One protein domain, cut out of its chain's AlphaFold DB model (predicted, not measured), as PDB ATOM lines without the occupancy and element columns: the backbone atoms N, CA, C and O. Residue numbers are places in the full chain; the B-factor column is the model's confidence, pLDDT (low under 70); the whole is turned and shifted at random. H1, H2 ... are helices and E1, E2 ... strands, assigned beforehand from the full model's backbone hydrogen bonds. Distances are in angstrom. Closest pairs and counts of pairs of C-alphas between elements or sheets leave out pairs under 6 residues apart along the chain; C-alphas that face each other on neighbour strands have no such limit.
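This is residues 2 to 174 of the 623 residues of an uncharacterized protein of bacterium ADurb.Bin429 (UniProt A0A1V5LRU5). One long helix, H6, makes the axis of an elongated, loosely built body: H1 lies beside its last part, near a small parallel pair of strands, E3 and E4, while H3 crosses its first part and the last residue of H4, Trp 99, comes to its first residue, Arg 134, at a corner, the end where H5 and two long links also lie. A small strand hairpin, E1 and E2, sits to one side, next to the short H2. The printed part has 173 residues, with six named helices and four named strands in the order E1 E2 H1 E3 H2 H3 H4 H5 H6 E4; the class is mostly helix. The whole is loose, with a radius of gyration of the C-alphas of 19.6 A, and spans 64 by 33 by 30 A.

Begin with E1, residues 2 to 5, and E2, residues 12 to 15, an antiparallel hairpin with N 4 and O 13 3.1 A apart, within hydrogen-bond range. H2, residues 63 to 66, has its Met 64 C-alpha 6.1 A from that of Phe 15. H1, residues 23 to 41, touches residues 150 to 158 of the hub H6, residues 134 to 159, the same way at a shallow tilt of 25 degrees; the closest C-alphas, of Ala 34 and Ala 158, are 5.2 A apart. E3, residues 51 to 54, is parallel to E4, residues 168 to 172, with N 52 and O 168 2.9 A apart, within hydrogen-bond range; with H2 H3 H4 H5 H6 between them they form a strand-helix-strand unit, two parallel neighbour strands joined through helices. The closest C-alphas of H6 and E4, of Ala 158 and Phe 169, are 7.4 A apart. H3, residues 75 to 89, touches H6 at Phe 84 and Cys 142, closest C-alphas 6.2 A, opposite ways at a steep tilt of 69.8 degrees, only just short of perpendicular. H4, residues 92 to 99, only just touches H6, with 3 pairs of C-alphas within 8 A, the closest Trp 99 and Arg 134 at 6.0 A. H5, residues 114 to 121, is close to H6 but not clearly touching, C-alphas of Trp 117 and Tyr 136 6.9 A apart. Every O i to N i+4 pair is within hydrogen-bond range in H1, H3, H4, H5 and H6; H2 is too short for one.

Find C-alpha 2 at (22.368, 52.913, -46.513), where E1 begins. H1 is 26.5 A long and H3 21.6 A. From C-alpha 134 at (22.593, 46.153, -24.753), H6 runs 37.4 A to C-alpha 159. E4 ends at C-alpha 172, (22.751, 33.993, -52.422).

The C-alphas farthest apart, of Ser 44 and Pro 102, are 64.9 A apart. The printed part has no cut. The links H4 to H5 and H5 to H6 are long. Mean pLDDT of the printed part is 94.3; residues 10 to 12 are under 70.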
ATOM      1  N   GLN A   2      21.631  53.022 -47.763       87.31
ATOM      2  CA  GLN A   2      22.368  52.913 -46.513       87.31
ATOM      3  C   GLN A   2      23.349  54.079 -46.338       87.31
ATOM      4  O   GLN A   2      23.864  54.608 -47.329       87.31
ATOM      5  N   ARG A   3      23.559  54.509 -45.090       89.50
ATOM      6  CA  ARG A   3      24.459  55.621 -44.748       89.50
ATOM      7  C   ARG A   3      25.307  55.270 -43.540       89.50
ATOM      8  O   ARG A   3      24.735  54.919 -42.517       89.50
ATOM      9  N   HIS A   4      26.613  55.446 -43.661       88.06
ATOM     10  CA  HIS A   4      27.507  55.500 -42.510       88.06
ATOM     11  C   HIS A   4      27.757  56.966 -42.133       88.06
ATOM     12  O   HIS A   4      27.865  57.814 -43.023       88.06
ATOM     13  N   ILE A   5      27.800  57.265 -40.835       87.19
ATOM     14  CA  ILE A   5      28.082  58.590 -40.280       87.19
ATOM     15  C   ILE A   5      29.140  58.442 -39.186       87.19
ATOM     16  O   ILE A   5      29.001  57.594 -38.309       87.19
ATOM     17  N   THR A   6      30.155  59.306 -39.217       80.88
ATOM     18  CA  THR A   6      31.187  59.391 -38.173       80.88
ATOM     19  C   THR A   6      30.745  60.253 -36.992       80.88
ATOM     20  O   THR A   6      29.862  61.108 -37.114       80.88
ATOM     21  N   ALA A   7      31.426  60.125 -35.853       75.56
ATOM     22  CA  ALA A   7      31.134  60.919 -34.653       75.56
ATOM     23  C   ALA A   7      31.235  62.452 -34.841       75.56
ATOM     24  O   ALA A   7      30.589  63.203 -34.108       75.56
ATOM     25  N   SER A   8      32.014  62.942 -35.816       75.75
ATOM     26  CA  SER A   8      32.092  64.375 -36.154       75.75
ATOM     27  C   SER A   8      30.961  64.856 -37.072       75.75
ATOM     28  O   SER A   8      30.825  66.057 -37.295       75.75
ATOM     29  N   GLY A   9      30.154  63.937 -37.615       72.12
ATOM     30  CA  GLY A   9      29.086  64.221 -38.573       72.12
ATOM     31  C   GLY A   9      29.567  64.575 -39.988       72.12
ATOM     32  O   GLY A   9      28.741  64.935 -40.825       72.12
ATOM     33  N   GLU A  10      30.875  64.498 -40.266       63.22
ATOM     34  CA  GLU A  10      31.487  65.059 -41.484       63.22
ATOM     35  C   GLU A  10      31.745  64.059 -42.625       63.22
ATOM     36  O   GLU A  10      32.087  64.491 -43.725       63.22
ATOM     37  N   GLN A  11      31.519  62.754 -42.445       61.22
ATOM     38  CA  GLN A  11      31.671  61.777 -43.530       61.22
ATOM     39  C   GLN A  11      30.407  60.933 -43.689       61.22
ATOM     40  O   GLN A  11      30.021  60.204 -42.780       61.22
ATOM     41  N   ILE A  12      29.755  61.068 -44.851       68.88
ATOM     42  CA  ILE A  12      28.629  60.229 -45.269       68.88
ATOM     43  C   ILE A  12      29.137  59.293 -46.361       68.88
ATOM     44  O   ILE A  12      29.133  59.664 -47.537       68.88
ATOM     45  N   ASP A  13      29.529  58.079 -45.991       78.50
ATOM     46  CA  ASP A  13      29.718  57.036 -46.995       78.50
ATOM     47  C   ASP A  13      28.329  56.521 -47.404       78.50
ATOM     48  O   ASP A  13      27.535  56.028 -46.593       78.50
ATOM     49  N   LEU A  14      27.991  56.731 -48.678       83.56
ATOM     50  CA  LEU A  14      26.736  56.290 -49.277       83.56
ATOM     51  C   LEU A  14      26.944  54.932 -49.933       83.56
ATOM     52  O   LEU A  14      27.558  54.833 -50.994       83.56
ATOM     53  N   PHE A  15      26.350  53.899 -49.343       86.00
ATOM     54  CA  PHE A  15      26.385  52.564 -49.921       86.00
ATOM     55  C   PHE A  15      25.238  52.401 -50.924       86.00
ATOM     56  O   PHE A  15      24.084  52.710 -50.593       86.00
ATOM     57  N   PRO A  16      25.506  51.903 -52.147       82.62
ATOM     58  CA  PRO A  16      24.521  51.777 -53.215       82.62
ATOM     59  C   PRO A  16      23.538  50.606 -53.005       82.62
ATOM     60  O   PRO A  16      23.022  50.048 -53.967       82.62
ATOM     61  N   GLN A  17      23.205  50.279 -51.753       87.19
ATOM     62  CA  GLN A  17      22.192  49.296 -51.391       87.19
ATOM     63  C   GLN A  17      21.028  49.952 -50.634       87.19
ATOM     64  O   GLN A  17      21.163  50.939 -49.898       87.19
ATOM     65  N   ILE A  18      19.834  49.411 -50.851       92.56
ATOM     66  CA  ILE A  18      18.618  49.809 -50.153       92.56
ATOM     67  C   ILE A  18      18.718  49.349 -48.686       92.56
ATOM     68  O   ILE A  18      19.166  48.247 -48.403       92.56
ATOM     69  N   SER A  19      18.301  50.204 -47.748       94.69
ATOM     70  CA  SER A  19      18.228  49.836 -46.327       94.69
ATOM     71  C   SER A  19      17.192  48.732 -46.113       94.69
ATOM     72  O   SER A  19      16.081  48.856 -46.637       94.69
ATOM     73  N   LEU A  20      17.503  47.733 -45.280       95.75
ATOM     74  CA  LEU A  20      16.548  46.690 -44.879       95.75
ATOM     75  C   LEU A  20      15.299  47.278 -44.184       95.75
ATOM     76  O   LEU A  20      14.221  46.696 -44.206       95.75
ATOM     77  N   ALA A  21      15.385  48.497 -43.648       97.06
ATOM     78  CA  ALA A  21      14.244  49.206 -43.068       97.06
ATOM     79  C   ALA A  21      13.322  49.892 -44.101       97.06
ATOM     80  O   ALA A  21      12.375  50.587 -43.726       97.06
ATOM     81  N   SER A  22      13.612  49.790 -45.403       96.81
ATOM     82  CA  SER A  22      12.846  50.480 -46.444       96.81
ATOM     83  C   SER A  22      11.687  49.636 -46.975       96.81
ATOM     84  O   SER A  22      11.873  48.842 -47.892       96.81
ATOM     85  N   GLU A  23      10.464  49.906 -46.518       96.00
ATOM     86  CA  GLU A  23       9.248  49.277 -47.064       96.00
ATOM     87  C   GLU A  23       9.090  49.470 -48.570       96.00
ATOM     88  O   GLU A  23       8.786  48.532 -49.299       96.00
ATOM     89  N   LYS A  24       9.317  50.701 -49.045       96.50
ATOM     90  CA  LYS A  24       9.254  51.009 -50.477       96.50
ATOM     91  C   LYS A  24      10.307  50.216 -51.251       96.50
ATOM     92  O   LYS A  24      10.041  49.778 -52.362       96.50
ATOM     93  N   GLY A  25      11.492  50.068 -50.665       95.38
ATOM     94  CA  GLY A  25      12.578  49.281 -51.222       95.38
ATOM     95  C   GLY A  25      12.228  47.801 -51.313       95.38
ATOM     96  O   GLY A  25      12.306  47.234 -52.395       95.38
ATOM     97  N   MET A  26      11.753  47.214 -50.214       97.00
ATOM     98  CA  MET A  26      11.297  45.825 -50.158       97.00
ATOM     99  C   MET A  26      10.198  45.555 -51.188       97.00
ATOM    100  O   MET A  26      10.305  44.601 -51.954       97.00
ATOM    101  N   GLN A  27       9.178  46.421 -51.258       97.94
ATOM    102  CA  GLN A  27       8.095  46.286 -52.232       97.94
ATOM    103  C   GLN A  27       8.623  46.359 -53.667       97.94
ATOM    104  O   GLN A  27       8.279  45.510 -54.478       97.94
ATOM    105  N   ALA A  28       9.497  47.322 -53.975       97.00
ATOM    106  CA  ALA A  28      10.078  47.450 -55.308       97.00
ATOM    107  C   ALA A  28      10.924  46.224 -55.696       97.00
ATOM    108  O   ALA A  28      10.844  45.774 -56.837       97.00
ATOM    109  N   THR A  29      11.693  45.660 -54.758       96.69
ATOM    110  CA  THR A  29      12.447  44.416 -54.973       96.69
ATOM    111  C   THR A  29      11.505  43.240 -55.222       96.69
ATOM    112  O   THR A  29      11.698  42.499 -56.181       96.69
ATOM    113  N   CYS A  30      10.453  43.090 -54.413       98.31
ATOM    114  CA  CYS A  30       9.453  42.035 -54.591       98.31
ATOM    115  C   CYS A  30       8.730  42.161 -55.938       98.31
ATOM    116  O   CYS A  30       8.585  41.171 -56.652       98.31
ATOM    117  N   ASP A  31       8.326  43.375 -56.318       98.31
ATOM    118  CA  ASP A  31       7.685  43.650 -57.604       98.31
ATOM    119  C   ASP A  31       8.626  43.322 -58.765       98.31
ATOM    120  O   ASP A  31       8.205  42.708 -59.744       98.31
ATOM    121  N   PHE A  32       9.903  43.698 -58.659       97.25
ATOM    122  CA  PHE A  32      10.928  43.380 -59.651       97.25
ATOM    123  C   PHE A  32      11.101  41.868 -59.823       97.25
ATOM    124  O   PHE A  32      10.974  41.368 -60.942       97.25
ATOM    125  N   VAL A  33      11.311  41.139 -58.721       97.81
ATOM    126  CA  VAL A  33      11.454  39.675 -58.719       97.81
ATOM    127  C   VAL A  33      10.217  39.020 -59.331       97.81
ATOM    128  O   VAL A  33      10.328  38.257 -60.289       97.81
ATOM    129  N   ALA A  34       9.025  39.379 -58.854       98.25
ATOM    130  CA  ALA A  34       7.777  38.805 -59.338       98.25
ATOM    131  C   ALA A  34       7.512  39.124 -60.820       98.25
ATOM    132  O   ALA A  34       6.980  38.289 -61.548       98.25
ATOM    133  N   ASN A  35       7.877  40.320 -61.293       98.44
ATOM    134  CA  ASN A  35       7.724  40.696 -62.700       98.44
ATOM    135  C   ASN A  35       8.673  39.922 -63.615       98.44
ATOM    136  O   ASN A  35       8.242  39.502 -64.686       98.44
ATOM    137  N   ILE A  36       9.928  39.708 -63.204       97.69
ATOM    138  CA  ILE A  36      10.878  38.893 -63.972       97.69
ATOM    139  C   ILE A  36      10.403  37.448 -64.039       97.69
ATOM    140  O   ILE A  36      10.341  36.891 -65.133       97.69
ATOM    141  N   VAL A  37      10.018  36.863 -62.900       97.75
ATOM    142  CA  VAL A  37       9.506  35.488 -62.862       97.75
ATOM    143  C   VAL A  37       8.273  35.368 -63.758       97.75
ATOM    144  O   VAL A  37       8.300  34.579 -64.695       97.75
ATOM    145  N   ARG A  38       7.250  36.224 -63.599       97.81
ATOM    146  CA  ARG A  38       6.060  36.216 -64.476       97.81
ATOM    147  C   ARG A  38       6.402  36.378 -65.954       97.81
ATOM    148  O   ARG A  38       5.786  35.731 -66.799       97.81
ATOM    149  N   TYR A  39       7.347  37.260 -66.279       97.88
ATOM    150  CA  TYR A  39       7.785  37.448 -67.656       97.88
ATOM    151  C   TYR A  39       8.354  36.144 -68.213       97.88
ATOM    152  O   TYR A  39       7.864  35.693 -69.245       97.88
ATOM    153  N   CYS A  40       9.311  35.528 -67.514       97.75
ATOM    154  CA  CYS A  40       9.929  34.263 -67.903       97.75
ATOM    155  C   CYS A  40       8.900  33.130 -68.018       97.75
ATOM    156  O   CYS A  40       8.868  32.442 -69.033       97.75
ATOM    157  N   GLU A  41       8.004  33.011 -67.037       96.38
ATOM    158  CA  GLU A  41       6.926  32.016 -66.997       96.38
ATOM    159  C   GLU A  41       5.929  32.157 -68.163       96.38
ATOM    160  O   GLU A  41       5.288  31.184 -68.560       96.38
ATOM    161  N   SER A  42       5.806  33.361 -68.739       96.69
ATOM    162  CA  SER A  42       4.952  33.635 -69.905       96.69
ATOM    163  C   SER A  42       5.618  33.367 -71.261       96.69
ATOM    164  O   SER A  42       4.954  33.464 -72.296       96.69
ATOM    165  N   GLN A  43       6.919  33.064 -71.290       97.62
ATOM    166  CA  GLN A  43       7.645  32.845 -72.542       97.62
ATOM    167  C   GLN A  43       7.455  31.426 -73.076       97.62
ATOM    168  O   GLN A  43       7.289  30.476 -72.321       97.62
ATOM    169  N   SER A  44       7.585  31.246 -74.393       97.31
ATOM    170  CA  SER A  44       7.509  29.920 -75.030       97.31
ATOM    171  C   SER A  44       8.619  28.954 -74.609       97.31
ATOM    172  O   SER A  44       8.477  27.751 -74.796       97.31
ATOM    173  N   TRP A  45       9.721  29.466 -74.060       96.06
ATOM    174  CA  TRP A  45      10.867  28.686 -73.585       96.06
ATOM    175  C   TRP A  45      10.825  28.409 -72.081       96.06
ATOM    176  O   TRP A  45      11.795  27.898 -71.528       96.06
ATOM    177  N   THR A  46       9.726  28.736 -71.402       96.25
ATOM    178  CA  THR A  46       9.630  28.611 -69.945       96.25
ATOM    179  C   THR A  46       9.873  27.190 -69.424       96.25
ATOM    180  O   THR A  46      10.367  27.039 -68.313       96.25
ATOM    181  N   ASP A  47       9.583  26.157 -70.220       93.81
ATOM    182  CA  ASP A  47       9.799  24.756 -69.835       93.81
ATOM    183  C   ASP A  47      11.290  24.360 -69.837       93.81
ATOM    184  O   ASP A  47      11.640  23.259 -69.421       93.81
ATOM    185  N   HIS A  48      12.183  25.254 -70.278       95.12
ATOM    186  CA  HIS A  48      13.636  25.098 -70.157       95.12
ATOM    187  C   HIS A  48      14.207  25.707 -68.866       95.12
ATOM    188  O   HIS A  48      15.407  25.589 -68.618       95.12
ATOM    189  N   ILE A  49      13.381  26.369 -68.051       95.44
ATOM    190  CA  ILE A  49      13.791  26.923 -66.759       95.44
ATOM    191  C   ILE A  49      13.541  25.870 -65.684       95.44
ATOM    192  O   ILE A  49      12.406  25.444 -65.489       95.44
ATOM    193  N   PHE A  50      14.589  25.478 -64.963       91.75
ATOM    194  CA  PHE A  50      14.474  24.540 -63.841       91.75
ATOM    195  C   PHE A  50      14.608  25.223 -62.471       91.75
ATOM    196  O   PHE A  50      14.170  24.665 -61.469       91.75
ATOM    197  N   THR A  51      15.169  26.436 -62.413       93.75
ATOM    198  CA  THR A  51      15.355  27.189 -61.165       93.75
ATOM    199  C   THR A  51      15.393  28.702 -61.400       93.75
ATOM    200  O   THR A  51      15.782  29.162 -62.477       93.75
ATOM    201  N   TYR A  52      15.035  29.473 -60.373       96.06
ATOM    202  CA  TYR A  52      15.246  30.919 -60.292       96.06
ATOM    203  C   TYR A  52      16.180  31.246 -59.128       96.06
ATOM    204  O   TYR A  52      15.937  30.817 -58.004       96.06
ATOM    205  N   LEU A  53      17.213  32.047 -59.378       94.88
ATOM    206  CA  LEU A  53      18.189  32.444 -58.364       94.88
ATOM    207  C   LEU A  53      18.171  33.962 -58.177       94.88
ATOM    208  O   LEU A  53      18.164  34.715 -59.154       94.88
ATOM    209  N   PHE A  54      18.154  34.409 -56.923       95.50
ATOM    210  CA  PHE A  54      18.259  35.817 -56.562       95.50
ATOM    211  C   PHE A  54      19.630  36.110 -55.946       95.50
ATOM    212  O   PHE A  54      19.961  35.578 -54.891       95.50
ATOM    213  N   TYR A  55      20.390  36.993 -56.598       93.12
ATOM    214  CA  TYR A  55      21.725  37.426 -56.176       93.12
ATOM    215  C   TYR A  55      21.675  38.864 -55.639       93.12
ATOM    216  O   TYR A  55      21.778  39.821 -56.418       93.12
ATOM    217  N   PRO A  56      21.431  39.063 -54.332       90.88
ATOM    218  CA  PRO A  56      21.492  40.387 -53.729       90.88
ATOM    219  C   PRO A  56      22.930  40.922 -53.690       90.88
ATOM    220  O   PRO A  56      23.894  40.180 -53.518       90.88
ATOM    221  N   LEU A  57      23.079  42.249 -53.769       87.69
ATOM    222  CA  LEU A  57      24.359  42.900 -53.467       87.69
ATOM    223  C   LEU A  57      24.830  42.520 -52.060       87.69
ATOM    224  O   LEU A  57      24.016  42.498 -51.139       87.69
ATOM    225  N   GLY A  58      26.138  42.315 -51.899       86.44
ATOM    226  CA  GLY A  58      26.734  41.927 -50.620       86.44
ATOM    227  C   GLY A  58      26.515  40.460 -50.245       86.44
ATOM    228  O   GLY A  58      26.722  40.126 -49.080       86.44
ATOM    229  N   GLU A  59      26.103  39.606 -51.193       87.00
ATOM    230  CA  GLU A  59      25.993  38.145 -51.012       87.00
ATOM    231  C   GLU A  59      25.109  37.795 -49.804       87.00
ATOM    232  O   GLU A  59      25.487  37.112 -48.848       87.00
ATOM    233  N   GLY A  60      23.936  38.426 -49.785       89.25
ATOM    234  CA  GLY A  60      22.925  38.281 -48.745       89.25
ATOM    235  C   GLY A  60      23.067  39.256 -47.576       89.25
ATOM    236  O   GLY A  60      22.104  39.448 -46.828       89.25
ATOM    237  N   LEU A  61      24.222  39.909 -47.428       90.44
ATOM    238  CA  LEU A  61      24.503  40.855 -46.350       90.44
ATOM    239  C   LEU A  61      24.339  42.314 -46.800       90.44
ATOM    240  O   LEU A  61      24.480  42.647 -47.983       90.44
ATOM    241  N   PRO A  62      24.077  43.240 -45.863       92.19
ATOM    242  CA  PRO A  62      24.100  44.650 -46.190       92.19
ATOM    243  C   PRO A  62      25.499  45.106 -46.640       92.19
ATOM    244  O   PRO A  62      26.489  44.853 -45.957       92.19
ATOM    245  N   SER A  63      25.605  45.822 -47.762       90.19
ATOM    246  CA  SER A  63      26.882  46.236 -48.367       90.19
ATOM    247  C   SER A  63      27.724  47.116 -47.446       90.19
ATOM    248  O   SER A  63      28.944  47.098 -47.525       90.19
ATOM    249  N   MET A  64      27.099  47.886 -46.558       91.62
ATOM    250  CA  MET A  64      27.830  48.610 -45.520       91.62
ATOM    251  C   MET A  64      28.577  47.649 -44.577       91.62
ATOM    252  O   MET A  64      29.762  47.845 -44.309       91.62
ATOM    253  N   ASN A  65      27.911  46.577 -44.133       92.25
ATOM    254  CA  ASN A  65      28.515  45.580 -43.252       92.25
ATOM    255  C   ASN A  65      29.646  44.827 -43.954       92.25
ATOM    256  O   ASN A  65      30.678  44.590 -43.338       92.25
ATOM    257  N   THR A  66      29.534  44.556 -45.258       90.19
ATOM    258  CA  THR A  66      30.633  43.926 -46.010       90.19
ATOM    259  C   THR A  66      31.905  44.787 -46.074       90.19
ATOM    260  O   THR A  66      32.987  44.273 -46.337       90.19
ATOM    261  N   HIS A  67      31.808  46.089 -45.797       89.56
ATOM    262  CA  HIS A  67      32.954  46.999 -45.709       89.56
ATOM    263  C   HIS A  67      33.431  47.238 -44.265       89.56
ATOM    264  O   HIS A  67      34.344  48.031 -44.053       89.56
ATOM    265  N   GLY A  68      32.857  46.539 -43.279       89.88
ATOM    266  CA  GLY A  68      33.261  46.618 -41.874       89.88
ATOM    267  C   GLY A  68      32.569  47.707 -41.056       89.88
ATOM    268  O   GLY A  68      33.030  48.003 -39.959       89.88
ATOM    269  N   TYR A  69      31.483  48.292 -41.558       92.06
ATOM    270  CA  TYR A  69      30.676  49.268 -40.820       92.06
ATOM    271  C   TYR A  69      29.445  48.599 -40.204       92.06
ATOM    272  O   TYR A  69      28.862  47.703 -40.815       92.06
ATOM    273  N   LEU A  70      29.016  49.019 -39.016       94.06
ATOM    274  CA  LEU A  70      27.981  48.316 -38.249       94.06
ATOM    275  C   LEU A  70      26.568  48.862 -38.457       94.06
ATOM    276  O   LEU A  70      25.626  48.080 -38.613       94.06
ATOM    277  N   PHE A  71      26.405  50.187 -38.440       95.75
ATOM    278  CA  PHE A  71      25.096  50.804 -38.228       95.75
ATOM    279  C   PHE A  71      24.624  51.652 -39.419       95.75
ATOM    280  O   PHE A  71      25.269  52.621 -39.808       95.75
ATOM    281  N   ASP A  72      23.446  51.334 -39.971       95.94
ATOM    282  CA  ASP A  72      22.785  52.146 -41.000       95.94
ATOM    283  C   ASP A  72      22.065  53.367 -40.410       95.94
ATOM    284  O   ASP A  72      20.980  53.258 -39.835       95.94
ATOM    285  N   HIS A  73      22.616  54.557 -40.645       95.00
ATOM    286  CA  HIS A  73      22.058  55.845 -40.216       95.00
ATOM    287  C   HIS A  73      21.056  56.448 -41.206       95.00
ATOM    288  O   HIS A  73      20.769  57.651 -41.183       95.00
ATOM    289  N   SER A  74      20.505  55.652 -42.126       94.75
ATOM    290  CA  SER A  74      19.433  56.131 -42.993       94.75
ATOM    291  C   SER A  74      18.189  56.541 -42.175       94.75
ATOM    292  O   SER A  74      17.836  55.886 -41.190       94.75
ATOM    293  N   PRO A  75      17.443  57.591 -42.583       94.75
ATOM    294  CA  PRO A  75      16.258  58.031 -41.836       94.75
ATOM    295  C   PRO A  75      15.180  56.948 -41.668       94.75
ATOM    296  O   PRO A  75      14.435  56.951 -40.689       94.75
ATOM    297  N   VAL A  76      15.092  56.012 -42.619       96.94
ATOM    298  CA  VAL A  76      14.151  54.884 -42.546       96.94
ATOM    299  C   VAL A  76      14.573  53.864 -41.490       96.94
ATOM    300  O   VAL A  76      13.711  53.402 -40.741       96.94
ATOM    301  N   MET A  77      15.877  53.585 -41.364       97.75
ATOM    302  CA  MET A  77      16.419  52.721 -40.315       97.75
ATOM    303  C   MET A  77      16.234  53.342 -38.936       97.75
ATOM    304  O   MET A  77      15.738  52.679 -38.033       97.75
ATOM    305  N   GLN A  78      16.490  54.644 -38.793       97.88
ATOM    306  CA  GLN A  78      16.214  55.366 -37.549       97.88
ATOM    307  C   GLN A  78      14.752  55.219 -37.096       97.88
ATOM    308  O   GLN A  78      14.470  55.012 -35.913       97.88
ATOM    309  N   GLY A  79      13.807  55.299 -38.036       97.94
ATOM    310  CA  GLY A  79      12.392  55.074 -37.753       97.94
ATOM    311  C   GLY A  79      12.071  53.624 -37.378       97.94
ATOM    312  O   GLY A  79      11.272  53.401 -36.470       97.94
ATOM    313  N   ALA A  80      12.664  52.643 -38.065       98.25
ATOM    314  CA  ALA A  80      12.480  51.223 -37.760       98.25
ATOM    315  C   ALA A  80      13.043  50.857 -36.386       98.25
ATOM    316  O   ALA A  80      12.339  50.238 -35.591       98.25
ATOM    317  N   TYR A  81      14.240  51.342 -36.065       98.56
ATOM    318  CA  TYR A  81      14.895  51.073 -34.797       98.56
ATOM    319  C   TYR A  81      14.095  51.610 -33.602       98.56
ATOM    320  O   TYR A  81      13.849  50.884 -32.644       98.56
ATOM    321  N   ARG A  82      13.552  52.835 -33.687       98.62
ATOM    322  CA  ARG A  82      12.643  53.361 -32.646       98.62
ATOM    323  C   ARG A  82      11.393  52.506 -32.454       98.62
ATOM    324  O   ARG A  82      10.939  52.341 -31.324       98.62
ATOM    325  N   ARG A  83      10.818  51.972 -33.541       98.44
ATOM    326  CA  ARG A  83       9.656  51.071 -33.455       98.44
ATOM    327  C   ARG A  83      10.027  49.754 -32.784       98.44
ATOM    328  O   ARG A  83       9.287  49.326 -31.905       98.44
ATOM    329  N   PHE A  84      11.162  49.169 -33.158       98.69
ATOM    330  CA  PHE A  84      11.689  47.954 -32.543       98.69
ATOM    331  C   PHE A  84      11.910  48.145 -31.038       98.69
ATOM    332  O   PHE A  84      11.337  47.416 -30.235       98.69
ATOM    333  N   VAL A  85      12.644  49.189 -30.639       98.69
ATOM    334  CA  VAL A  85      12.923  49.493 -29.225       98.69
ATOM    335  C   VAL A  85      11.624  49.722 -28.442       98.69
ATOM    336  O   VAL A  85      11.450  49.179 -27.351       98.69
ATOM    337  N   ARG A  86      10.662  50.461 -29.012       98.69
ATOM    338  CA  ARG A  86       9.348  50.666 -28.383       98.69
ATOM    339  C   ARG A  86       8.578  49.359 -28.199       98.69
ATOM    340  O   ARG A  86       7.985  49.162 -27.143       98.69
ATOM    341  N   ALA A  87       8.585  48.485 -29.203       98.56
ATOM    342  CA  ALA A  87       7.919  47.189 -29.133       98.56
ATOM    343  C   ALA A  87       8.586  46.255 -28.113       98.56
ATOM    344  O   ALA A  87       7.885  45.600 -27.348       98.56
ATOM    345  N   LYS A  88       9.924  46.239 -28.068       98.25
ATOM    346  CA  LYS A  88      10.709  45.386 -27.172       98.25
ATOM    347  C   LYS A  88      10.515  45.740 -25.697       98.25
ATOM    348  O   LYS A  88      10.345  44.839 -24.882       98.25
ATOM    349  N   TYR A  89      10.545  47.028 -25.352       98.50
ATOM    350  CA  TYR A  89      10.528  47.465 -23.948       98.50
ATOM    351  C   TYR A  89       9.145  47.859 -23.431       98.50
ATOM    352  O   TYR A  89       8.895  47.771 -22.232       98.50
ATOM    353  N   GLY A  90       8.231  48.299 -24.299       98.44
ATOM    354  CA  GLY A  90       6.870  48.706 -23.930       98.44
ATOM    355  C   GLY A  90       6.778  50.032 -23.162       98.44
ATOM    356  O   GLY A  90       5.901  50.842 -23.463       98.44
ATOM    357  N   THR A  91       7.689  50.296 -22.221       98.56
ATOM    358  CA  THR A  91       7.768  51.534 -21.433       98.56
ATOM    359  C   THR A  91       9.166  52.149 -21.462       98.56
ATOM    360  O   THR A  91      10.167  51.468 -21.700       98.56
ATOM    361  N   GLU A  92       9.245  53.458 -21.224       98.56
ATOM    362  CA  GLU A  92      10.531  54.155 -21.154       98.56
ATOM    363  C   GLU A  92      11.301  53.787 -19.886       98.56
ATOM    364  O   GLU A  92      12.523  53.803 -19.891       98.56
ATOM    365  N   GLU A  93      10.607  53.407 -18.811       98.50
ATOM    366  CA  GLU A  93      11.229  52.906 -17.586       98.50
ATOM    367  C   GLU A  93      12.010  51.616 -17.856       98.50
ATOM    368  O   GLU A  93      13.173  51.528 -17.473       98.50
ATOM    369  N   ALA A  94      11.414  50.664 -18.584       98.31
ATOM    370  CA  ALA A  94      12.083  49.421 -18.962       98.31
ATOM    371  C   ALA A  94      13.259  49.673 -19.920       98.31
ATOM    372  O   ALA A  94      14.298  49.025 -19.808       98.31
ATOM    373  N   LEU A  95      13.127  50.643 -20.835       98.44
ATOM    374  CA  LEU A  95      14.223  51.062 -21.711       98.44
ATOM    375  C   LEU A  95      15.390  51.671 -20.915       98.44
ATOM    376  O   LEU A  95      16.537  51.282 -21.122       98.44
ATOM    377  N   ARG A  96      15.109  52.605 -19.995       98.06
ATOM    378  CA  ARG A  96      16.119  53.241 -19.130       98.06
ATOM    379  C   ARG A  96      16.848  52.210 -18.280       98.06
ATOM    380  O   ARG A  96      18.066  52.281 -18.161       98.06
ATOM    381  N   GLU A  97      16.110  51.254 -17.717       96.88
ATOM    382  CA  GLU A  97      16.677  50.147 -16.945       96.88
ATOM    383  C   GLU A  97      17.591  49.274 -17.811       96.88
ATOM    384  O   GLU A  97      18.731  49.020 -17.433       96.88
ATOM    385  N   ALA A  98      17.131  48.874 -18.999       96.69
ATOM    386  CA  ALA A  98      17.886  47.986 -19.875       96.69
ATOM    387  C   ALA A  98      19.138  48.635 -20.484       96.69
ATOM    388  O   ALA A  98      20.138  47.953 -20.689       96.69
ATOM    389  N   TRP A  99      19.084  49.926 -20.825       96.88
ATOM    390  CA  TRP A  99      20.204  50.630 -21.467       96.88
ATOM    391  C   TRP A  99      21.111  51.359 -20.474       96.88
ATOM    392  O   TRP A  99      22.201  51.782 -20.850       96.88
ATOM    393  N   GLY A 100      20.685  51.520 -19.218       95.25
ATOM    394  CA  GLY A 100      21.426  52.293 -18.220       95.25
ATOM    395  C   GLY A 100      21.515  53.790 -18.547       95.25
ATOM    396  O   GLY A 100      22.404  54.476 -18.046       95.25
ATOM    397  N   GLU A 101      20.613  54.307 -19.386       95.81
ATOM    398  CA  GLU A 101      20.578  55.707 -19.819       95.81
ATOM    399  C   GLU A 101      19.355  56.404 -19.193       95.81
ATOM    400  O   GLU A 101      18.239  56.204 -19.663       95.81
ATOM    401  N   PRO A 102      19.503  57.213 -18.124       96.19
ATOM    402  CA  PRO A 102      18.364  57.694 -17.331       96.19
ATOM    403  C   PRO A 102      17.439  58.660 -18.083       96.19
ATOM    404  O   PRO A 102      16.239  58.697 -17.813       96.19
ATOM    405  N   ASP A 103      17.980  59.411 -19.043       97.31
ATOM    406  CA  ASP A 103      17.247  60.433 -19.796       97.31
ATOM    407  C   ASP A 103      16.746  59.927 -21.163       97.31
ATOM    408  O   ASP A 103      16.174  60.694 -21.944       97.31
ATOM    409  N   ILE A 104      16.948  58.640 -21.482       97.94
ATOM    410  CA  ILE A 104      16.475  58.080 -22.749       97.94
ATOM    411  C   ILE A 104      14.940  58.009 -22.760       97.94
ATOM    412  O   ILE A 104      14.272  57.744 -21.755       97.94
ATOM    413  N   THR A 105      14.378  58.277 -23.930       98.25
ATOM    414  CA  THR A 105      12.951  58.210 -24.252       98.25
ATOM    415  C   THR A 105      12.819  57.527 -25.604       98.25
ATOM    416  O   THR A 105      13.776  57.501 -26.385       98.25
ATOM    417  N   PHE A 106      11.632  57.041 -25.956       98.38
ATOM    418  CA  PHE A 106      11.450  56.451 -27.287       98.38
ATOM    419  C   PHE A 106      11.679  57.456 -28.432       98.38
ATOM    420  O   PHE A 106      11.999  57.051 -29.552       98.38
ATOM    421  N   GLU A 107      11.541  58.758 -28.162       97.44
ATOM    422  CA  GLU A 107      11.782  59.824 -29.142       97.44
ATOM    423  C   GLU A 107      13.256  60.227 -29.255       97.44
ATOM    424  O   GLU A 107      13.672  60.716 -30.307       97.44
ATOM    425  N   THR A 108      14.054  60.014 -28.205       97.69
ATOM    426  CA  THR A 108      15.489  60.345 -28.184       97.69
ATOM    427  C   THR A 108      16.391  59.176 -28.571       97.69
ATOM    428  O   THR A 108      17.568  59.403 -28.828       97.69
ATOM    429  N   VAL A 109      15.855  57.956 -28.704       98.12
ATOM    430  CA  VAL A 109      16.586  56.802 -29.259       98.12
ATOM    431  C   VAL A 109      17.175  57.144 -30.627       98.12
ATOM    432  O   VAL A 109      16.457  57.572 -31.538       98.12
ATOM    433  N   MET A 110      18.472  56.895 -30.784       97.31
ATOM    434  CA  MET A 110      19.229  57.041 -32.026       97.31
ATOM    435  C   MET A 110      19.859  55.705 -32.414       97.31
ATOM    436  O   MET A 110      20.194  54.902 -31.544       97.31
ATOM    437  N   VAL A 111      19.997  55.457 -33.716       97.62
ATOM    438  CA  VAL A 111      20.863  54.382 -34.212       97.62
ATOM    439  C   VAL A 111      22.285  54.658 -33.701       97.62
ATOM    440  O   VAL A 111      22.746  55.789 -33.879       97.62
ATOM    441  N   PRO A 112      22.959  53.687 -33.054       96.38
ATOM    442  CA  PRO A 112      24.290  53.905 -32.492       96.38
ATOM    443  C   PRO A 112      25.333  54.258 -33.554       96.38
ATOM    444  O   PRO A 112      25.160  53.937 -34.729       96.38
ATOM    445  N   LEU A 113      26.431  54.885 -33.140       95.12
ATOM    446  CA  LEU A 113      27.605  55.092 -33.996       95.12
ATOM    447  C   LEU A 113      28.630  53.965 -33.812       95.12
ATOM    448  O   LEU A 113      28.762  53.394 -32.724       95.12
ATOM    449  N   ASP A 114      29.406  53.684 -34.858       93.88
ATOM    450  CA  ASP A 114      30.480  52.688 -34.820       93.88
ATOM    451  C   ASP A 114      31.527  53.059 -33.751       93.88
ATOM    452  O   ASP A 114      31.950  52.202 -32.975       93.88
ATOM    453  N   GLU A 115      31.886  54.342 -33.621       93.62
ATOM    454  CA  GLU A 115      32.838  54.821 -32.611       93.62
ATOM    455  C   GLU A 115      32.285  54.726 -31.182       93.62
ATOM    456  O   GLU A 115      33.036  54.483 -30.234       93.62
ATOM    457  N   GLU A 116      30.969  54.885 -31.008       95.56
ATOM    458  CA  GLU A 116      30.328  54.658 -29.713       95.56
ATOM    459  C   GLU A 116      30.438  53.185 -29.322       95.56
ATOM    460  O   GLU A 116      30.780  52.889 -28.176       95.56
ATOM    461  N   TRP A 117      30.157  52.270 -30.258       96.12
ATOM    462  CA  TRP A 117      30.316  50.833 -30.031       96.12
ATOM    463  C   TRP A 117      31.763  50.492 -29.685       96.12
ATOM    464  O   TRP A 117      31.995  49.877 -28.649       96.12
ATOM    465  N   GLN A 118      32.739  50.973 -30.462       94.88
ATOM    466  CA  GLN A 118      34.162  50.766 -30.177       94.88
ATOM    467  C   GLN A 118      34.540  51.261 -28.771       94.88
ATOM    468  O   GLN A 118      35.231  50.564 -28.025       94.88
ATOM    469  N   GLY A 119      34.056  52.443 -28.373       95.69
ATOM    470  CA  GLY A 119      34.319  53.020 -27.055       95.69
ATOM    471  C   GLY A 119      33.653  52.275 -25.893       95.69
ATOM    472  O   GLY A 119      34.208  52.248 -24.789       95.69
ATOM    473  N   ALA A 120      32.476  51.682 -26.112       95.94
ATOM    474  CA  ALA A 120      31.808  50.825 -25.135       95.94
ATOM    475  C   ALA A 120      32.502  49.458 -25.029       95.94
ATOM    476  O   ALA A 120      32.843  49.035 -23.926       95.94
ATOM    477  N   ARG A 121      32.795  48.834 -26.174       95.06
ATOM    478  CA  ARG A 121      33.475  47.542 -26.306       95.06
ATOM    479  C   ARG A 121      34.853  47.528 -25.655       95.06
ATOM    480  O   ARG A 121      35.213  46.579 -24.974       95.06
ATOM    481  N   ALA A 122      35.614  48.616 -25.781       93.81
ATOM    482  CA  ALA A 122      36.932  48.748 -25.153       93.81
ATOM    483  C   ALA A 122      36.915  48.623 -23.611       93.81
ATOM    484  O   ALA A 122      37.976  48.574 -22.988       93.81
ATOM    485  N   LYS A 123      35.728  48.616 -22.989       93.88
ATOM    486  CA  LYS A 123      35.519  48.501 -21.540       93.88
ATOM    487  C   LYS A 123      34.870  47.178 -21.126       93.88
ATOM    488  O   LYS A 123      34.702  46.976 -19.927       93.88
ATOM    489  N   THR A 124      34.500  46.321 -22.073       94.00
ATOM    490  CA  THR A 124      33.860  45.026 -21.818       94.00
ATOM    491  C   THR A 124      34.834  43.886 -22.096       94.00
ATOM    492  O   THR A 124      35.852  44.054 -22.772       94.00
ATOM    493  N   GLU A 125      34.540  42.713 -21.545       94.69
ATOM    494  CA  GLU A 125      35.242  41.487 -21.925       94.69
ATOM    495  C   GLU A 125      34.702  40.948 -23.270       94.69
ATOM    496  O   GLU A 125      33.754  41.505 -23.823       94.69
ATOM    497  N   HIS A 126      35.319  39.894 -23.829       96.00
ATOM    498  CA  HIS A 126      34.887  39.302 -25.111       96.00
ATOM    499  C   HIS A 126      33.483  38.710 -25.013       96.00
ATOM    500  O   HIS A 126      32.663  38.931 -25.891       96.00
ATOM    501  N   TRP A 127      33.203  37.953 -23.950       97.12
ATOM    502  CA  TRP A 127      31.835  37.539 -23.638       97.12
ATOM    503  C   TRP A 127      31.188  38.586 -22.750       97.12
ATOM    504  O   TRP A 127      31.825  39.067 -21.811       97.12
ATOM    505  N   VAL A 128      29.931  38.905 -23.042       96.19
ATOM    506  CA  VAL A 128      29.214  40.018 -22.413       96.19
ATOM    507  C   VAL A 128      28.021  39.529 -21.602       96.19
ATOM    508  O   VAL A 128      27.332  38.580 -21.982       96.19
ATOM    509  N   GLU A 129      27.769  40.182 -20.474       95.62
ATOM    510  CA  GLU A 129      26.545  39.997 -19.696       95.62
ATOM    511  C   GLU A 129      25.350  40.679 -20.369       95.62
ATOM    512  O   GLU A 129      25.482  41.518 -21.259       95.62
ATOM    513  N   GLU A 130      24.138  40.339 -19.937       93.56
ATOM    514  CA  GLU A 130      22.915  40.785 -20.609       93.56
ATOM    515  C   GLU A 130      22.730  42.311 -20.623       93.56
ATOM    516  O   GLU A 130      22.169  42.858 -21.576       93.56
ATOM    517  N   HIS A 131      23.232  42.998 -19.596       93.62
ATOM    518  CA  HIS A 131      23.191  44.456 -19.487       93.62
ATOM    519  C   HIS A 131      24.297  45.155 -20.299       93.62
ATOM    520  O   HIS A 131      24.191  46.342 -20.609       93.62
ATOM    521  N   GLU A 132      25.361  44.438 -20.663       96.12
ATOM    522  CA  GLU A 132      26.496  44.989 -21.397       96.12
ATOM    523  C   GLU A 132      26.186  45.076 -22.895       96.12
ATOM    524  O   GLU A 132      25.521  44.220 -23.485       96.12
ATOM    525  N   LEU A 133      26.644  46.168 -23.517       96.69
ATOM    526  CA  LEU A 133      26.447  46.471 -24.942       96.69
ATOM    527  C   LEU A 133      24.981  46.381 -25.419       96.69
ATOM    528  O   LEU A 133      24.724  46.278 -26.624       96.69
ATOM    529  N   ARG A 134      24.007  46.458 -24.499       96.50
ATOM    530  CA  ARG A 134      22.593  46.153 -24.753       96.50
ATOM    531  C   ARG A 134      22.014  46.930 -25.930       96.50
ATOM    532  O   ARG A 134      21.383  46.337 -26.799       96.50
ATOM    533  N   LYS A 135      22.301  48.229 -26.009       96.12
ATOM    534  CA  LYS A 135      21.829  49.087 -27.103       96.12
ATOM    535  C   LYS A 135      22.352  48.681 -28.486       96.12
ATOM    536  O   LYS A 135      21.654  48.858 -29.473       96.12
ATOM    537  N   TYR A 136      23.560  48.128 -28.585       97.31
ATOM    538  CA  TYR A 136      24.123  47.690 -29.869       97.31
ATOM    539  C   TYR A 136      23.564  46.321 -30.261       97.31
ATOM    540  O   TYR A 136      23.159  46.115 -31.402       97.31
ATOM    541  N   ARG A 137      23.438  45.416 -29.283       97.00
ATOM    542  CA  ARG A 137      22.796  44.104 -29.456       97.00
ATOM    543  C   ARG A 137      21.334  44.246 -29.889       97.00
ATOM    544  O   ARG A 137      20.876  43.516 -30.762       97.00
ATOM    545  N   ASP A 138      20.614  45.225 -29.343       98.06
ATOM    546  CA  ASP A 138      19.256  45.562 -29.776       98.06
ATOM    547  C   ASP A 138      19.198  45.988 -31.245       98.06
ATOM    548  O   ASP A 138      18.259  45.614 -31.945       98.06
ATOM    549  N   TYR A 139      20.197  46.723 -31.738       98.19
ATOM    550  CA  TYR A 139      20.281  47.048 -33.160       98.19
ATOM    551  C   TYR A 139      20.511  45.796 -34.017       98.19
ATOM    552  O   TYR A 139      19.824  45.624 -35.022       98.19
ATOM    553  N   PHE A 140      21.406  44.890 -33.611       97.88
ATOM    554  CA  PHE A 140      21.629  43.625 -34.330       97.88
ATOM    555  C   PHE A 140      20.359  42.767 -34.385       97.88
ATOM    556  O   PHE A 140      20.004  42.249 -35.443       97.88
ATOM    557  N   LEU A 141      19.606  42.691 -33.284       97.81
ATOM    558  CA  LEU A 141      18.313  41.999 -33.239       97.81
ATOM    559  C   LEU A 141      17.242  42.693 -34.095       97.81
ATOM    560  O   LEU A 141      16.488  42.015 -34.791       97.81
ATOM    561  N   CYS A 142      17.204  44.029 -34.109       98.31
ATOM    562  CA  CYS A 142      16.365  44.778 -35.045       98.31
ATOM    563  C   CYS A 142      16.729  44.431 -36.495       98.31
ATOM    564  O   CYS A 142      15.841  44.235 -37.326       98.31
ATOM    565  N   ASN A 143      18.022  44.342 -36.814       97.19
ATOM    566  CA  ASN A 143      18.456  44.020 -38.164       97.19
ATOM    567  C   ASN A 143      18.153  42.562 -38.535       97.19
ATOM    568  O   ASN A 143      17.756  42.312 -39.668       97.19
ATOM    569  N   ARG A 144      18.212  41.622 -37.579       97.56
ATOM    570  CA  ARG A 144      17.725  40.243 -37.751       97.56
ATOM    571  C   ARG A 144      16.245  40.210 -38.138       97.56
ATOM    572  O   ARG A 144      15.884  39.553 -39.110       97.56
ATOM    573  N   GLU A 145      15.377  40.941 -37.430       98.12
ATOM    574  CA  GLU A 145      13.947  40.998 -37.778       98.12
ATOM    575  C   GLU A 145      13.719  41.547 -39.194       98.12
ATOM    576  O   GLU A 145      12.893  41.026 -39.949       98.12
ATOM    577  N   LEU A 146      14.469  42.584 -39.575       97.75
ATOM    578  CA  LEU A 146      14.392  43.174 -40.910       97.75
ATOM    579  C   LEU A 146      14.926  42.229 -41.993       97.75
ATOM    580  O   LEU A 146      14.287  42.111 -43.039       97.75
ATOM    581  N   PHE A 147      16.040  41.539 -41.735       97.44
ATOM    582  CA  PHE A 147      16.634  40.521 -42.603       97.44
ATOM    583  C   PHE A 147      15.620  39.413 -42.906       97.44
ATOM    584  O   PHE A 147      15.273  39.190 -44.068       97.44
ATOM    585  N   LEU A 148      15.059  38.788 -41.864       97.81
ATOM    586  CA  LEU A 148      14.071  37.717 -42.017       97.81
ATOM    587  C   LEU A 148      12.849  38.195 -42.796       97.81
ATOM    588  O   LEU A 148      12.386  37.529 -43.720       97.81
ATOM    589  N   ARG A 149      12.334  39.377 -42.450       97.44
ATOM    590  CA  ARG A 149      11.178  39.961 -43.125       97.44
ATOM    591  C   ARG A 149      11.434  40.190 -44.615       97.44
ATOM    592  O   ARG A 149      10.560  39.896 -45.427       97.44
ATOM    593  N   TRP A 150      12.599  40.728 -44.965       96.44
ATOM    594  CA  TRP A 150      12.966  41.004 -46.350       96.44
ATOM    595  C   TRP A 150      13.049  39.736 -47.180       96.44
ATOM    596  O   TRP A 150      12.407  39.645 -48.229       96.44
ATOM    597  N   TYR A 151      13.806  38.750 -46.705       97.38
ATOM    598  CA  TYR A 151      14.017  37.531 -47.473       97.38
ATOM    599  C   TYR A 151      12.748  36.689 -47.563       97.38
ATOM    600  O   TYR A 151      12.449  36.195 -48.647       97.38
ATOM    601  N   ARG A 152      11.905  36.653 -46.522       98.00
ATOM    602  CA  ARG A 152      10.552  36.075 -46.622       98.00
ATOM    603  C   ARG A 152       9.706  36.740 -47.694       98.00
ATOM    604  O   ARG A 152       9.094  36.057 -48.509       98.00
ATOM    605  N   ALA A 153       9.684  38.073 -47.726       98.06
ATOM    606  CA  ALA A 153       8.920  38.800 -48.733       98.06
ATOM    607  C   ALA A 153       9.399  38.462 -50.156       98.06
ATOM    608  O   ALA A 153       8.572  38.236 -51.038       98.06
ATOM    609  N   ILE A 154      10.715  38.353 -50.363       97.75
ATOM    610  CA  ILE A 154      11.315  37.967 -51.647       97.75
ATOM    611  C   ILE A 154      10.961  36.520 -52.014       97.75
ATOM    612  O   ILE A 154      10.520  36.279 -53.139       97.75
ATOM    613  N   ILE A 155      11.087  35.578 -51.073       98.19
ATOM    614  CA  ILE A 155      10.709  34.168 -51.256       98.19
ATOM    615  C   ILE A 155       9.242  34.077 -51.679       98.19
ATOM    616  O   ILE A 155       8.922  33.463 -52.699       98.19
ATOM    617  N   HIS A 156       8.334  34.730 -50.954       97.88
ATOM    618  CA  HIS A 156       6.912  34.714 -51.289       97.88
ATOM    619  C   HIS A 156       6.614  35.394 -52.627       97.88
ATOM    620  O   HIS A 156       5.784  34.892 -53.386       97.88
ATOM    621  N   ALA A 157       7.282  36.506 -52.945       98.25
ATOM    622  CA  ALA A 157       7.093  37.218 -54.206       98.25
ATOM    623  C   ALA A 157       7.531  36.380 -55.413       98.25
ATOM    624  O   ALA A 157       6.804  36.319 -56.405       98.25
ATOM    625  N   ALA A 158       8.681  35.702 -55.315       97.38
ATOM    626  CA  ALA A 158       9.157  34.784 -56.342       97.38
ATOM    627  C   ALA A 158       8.182  33.616 -56.524       97.38
ATOM    628  O   ALA A 158       7.725  33.364 -57.634       97.38
ATOM    629  N   ASN A 159       7.807  32.939 -55.435       96.38
ATOM    630  CA  ASN A 159       6.945  31.758 -55.505       96.38
ATOM    631  C   ASN A 159       5.520  32.078 -55.975       96.38
ATOM    632  O   ASN A 159       4.974  31.336 -56.780       96.38
ATOM    633  N   SER A 160       4.947  33.213 -55.567       96.12
ATOM    634  CA  SER A 160       3.611  33.639 -56.021       96.12
ATOM    635  C   SER A 160       3.568  34.036 -57.502       96.12
ATOM    636  O   SER A 160       2.490  34.241 -58.059       96.12
ATOM    637  N   ALA A 161       4.731  34.227 -58.130       96.62
ATOM    638  CA  ALA A 161       4.860  34.596 -59.533       96.62
ATOM    639  C   ALA A 161       5.100  33.398 -60.464       96.62
ATOM    640  O   ALA A 161       4.943  33.560 -61.676       96.62
ATOM    641  N   LYS A 162       5.474  32.233 -59.917       94.88
ATOM    642  CA  LYS A 162       5.642  30.983 -60.668       94.88
ATOM    643  C   LYS A 162       4.276  30.453 -61.117       94.88
ATOM    644  O   LYS A 162       3.269  30.675 -60.446       94.88
ATOM    645  N   THR A 163       4.230  29.742 -62.240       90.25
ATOM    646  CA  THR A 163       3.084  28.872 -62.556       90.25
ATOM    647  C   THR A 163       3.172  27.573 -61.749       90.25
ATOM    648  O   THR A 163       4.163  27.333 -61.063       90.25
ATOM    649  N   ASP A 164       2.167  26.699 -61.846       88.31
ATOM    650  CA  ASP A 164       2.082  25.438 -61.082       88.31
ATOM    651  C   ASP A 164       3.134  24.368 -61.475       88.31
ATOM    652  O   ASP A 164       2.971  23.180 -61.184       88.31
ATOM    653  N   ARG A 165       4.218  24.753 -62.159       90.44
ATOM    654  CA  ARG A 165       5.330  23.864 -62.513       90.44
ATOM    655  C   ARG A 165       6.306  23.679 -61.341       90.44
ATOM    656  O   ARG A 165       6.489  24.598 -60.541       90.44
ATOM    657  N   PRO A 166       6.997  22.528 -61.253       87.75
ATOM    658  CA  PRO A 166       7.973  22.261 -60.199       87.75
ATOM    659  C   PRO A 166       9.302  22.982 -60.481       87.75
ATOM    660  O   PRO A 166      10.289  22.354 -60.852       87.75
ATOM    661  N   VAL A 167       9.316  24.309 -60.342       94.25
ATOM    662  CA  VAL A 167      10.519  25.140 -60.496       94.25
ATOM    663  C   VAL A 167      10.964  25.668 -59.149       94.25
ATOM    664  O   VAL A 167      10.186  26.258 -58.391       94.25
ATOM    665  N   THR A 168      12.245  25.493 -58.870       95.25
ATOM    666  CA  THR A 168      12.824  25.825 -57.576       95.25
ATOM    667  C   THR A 168      13.236  27.290 -57.481       95.25
ATOM    668  O   THR A 168      13.333  27.996 -58.488       95.25
ATOM    669  N   PHE A 169      13.433  27.787 -56.264       96.94
ATOM    670  CA  PHE A 169      13.946  29.129 -56.005       96.94
ATOM    671  C   PHE A 169      15.078  29.117 -54.978       96.94
ATOM    672  O   PHE A 169      14.993  28.435 -53.958       96.94
ATOM    673  N   GLY A 170      16.129  29.890 -55.240       96.56
ATOM    674  CA  GLY A 170      17.268  30.029 -54.342       96.56
ATOM    675  C   GLY A 170      17.758  31.462 -54.202       96.56
ATOM    676  O   GLY A 170      17.431  32.331 -55.015       96.56
ATOM    677  N   ILE A 171      18.537  31.706 -53.150       97.00
ATOM    678  CA  ILE A 171      19.091  33.024 -52.825       97.00
ATOM    679  C   ILE A 171      20.563  32.883 -52.449       97.00
ATOM    680  O   ILE A 171      20.919  31.966 -51.711       97.00
ATOM    681  N   ASP A 172      21.386  33.818 -52.916       94.75
ATOM    682  CA  ASP A 172      22.751  33.993 -52.422       94.75
ATOM    683  C   ASP A 172      22.765  34.703 -51.056       94.75
ATOM    684  O   ASP A 172      22.461  35.899 -50.977       94.75
ATOM    685  N   MET A 173      22.998  33.940 -49.975       94.06
ATOM    686  CA  MET A 173      23.002  34.418 -48.581       94.06
ATOM    687  C   MET A 173      23.518  33.369 -47.571       94.06
ATOM    688  O   MET A 173      23.754  32.215 -47.913       94.06
ATOM    689  N   CYS A 174      23.574  33.758 -46.285       92.62
ATOM    690  CA  CYS A 174      23.728  32.862 -45.123       92.62
ATOM    691  C   CYS A 174      25.070  32.103 -45.042       92.62
ATOM    692  O   CYS A 174      25.134  30.889 -45.226       92.62
TER     693      CYS A 174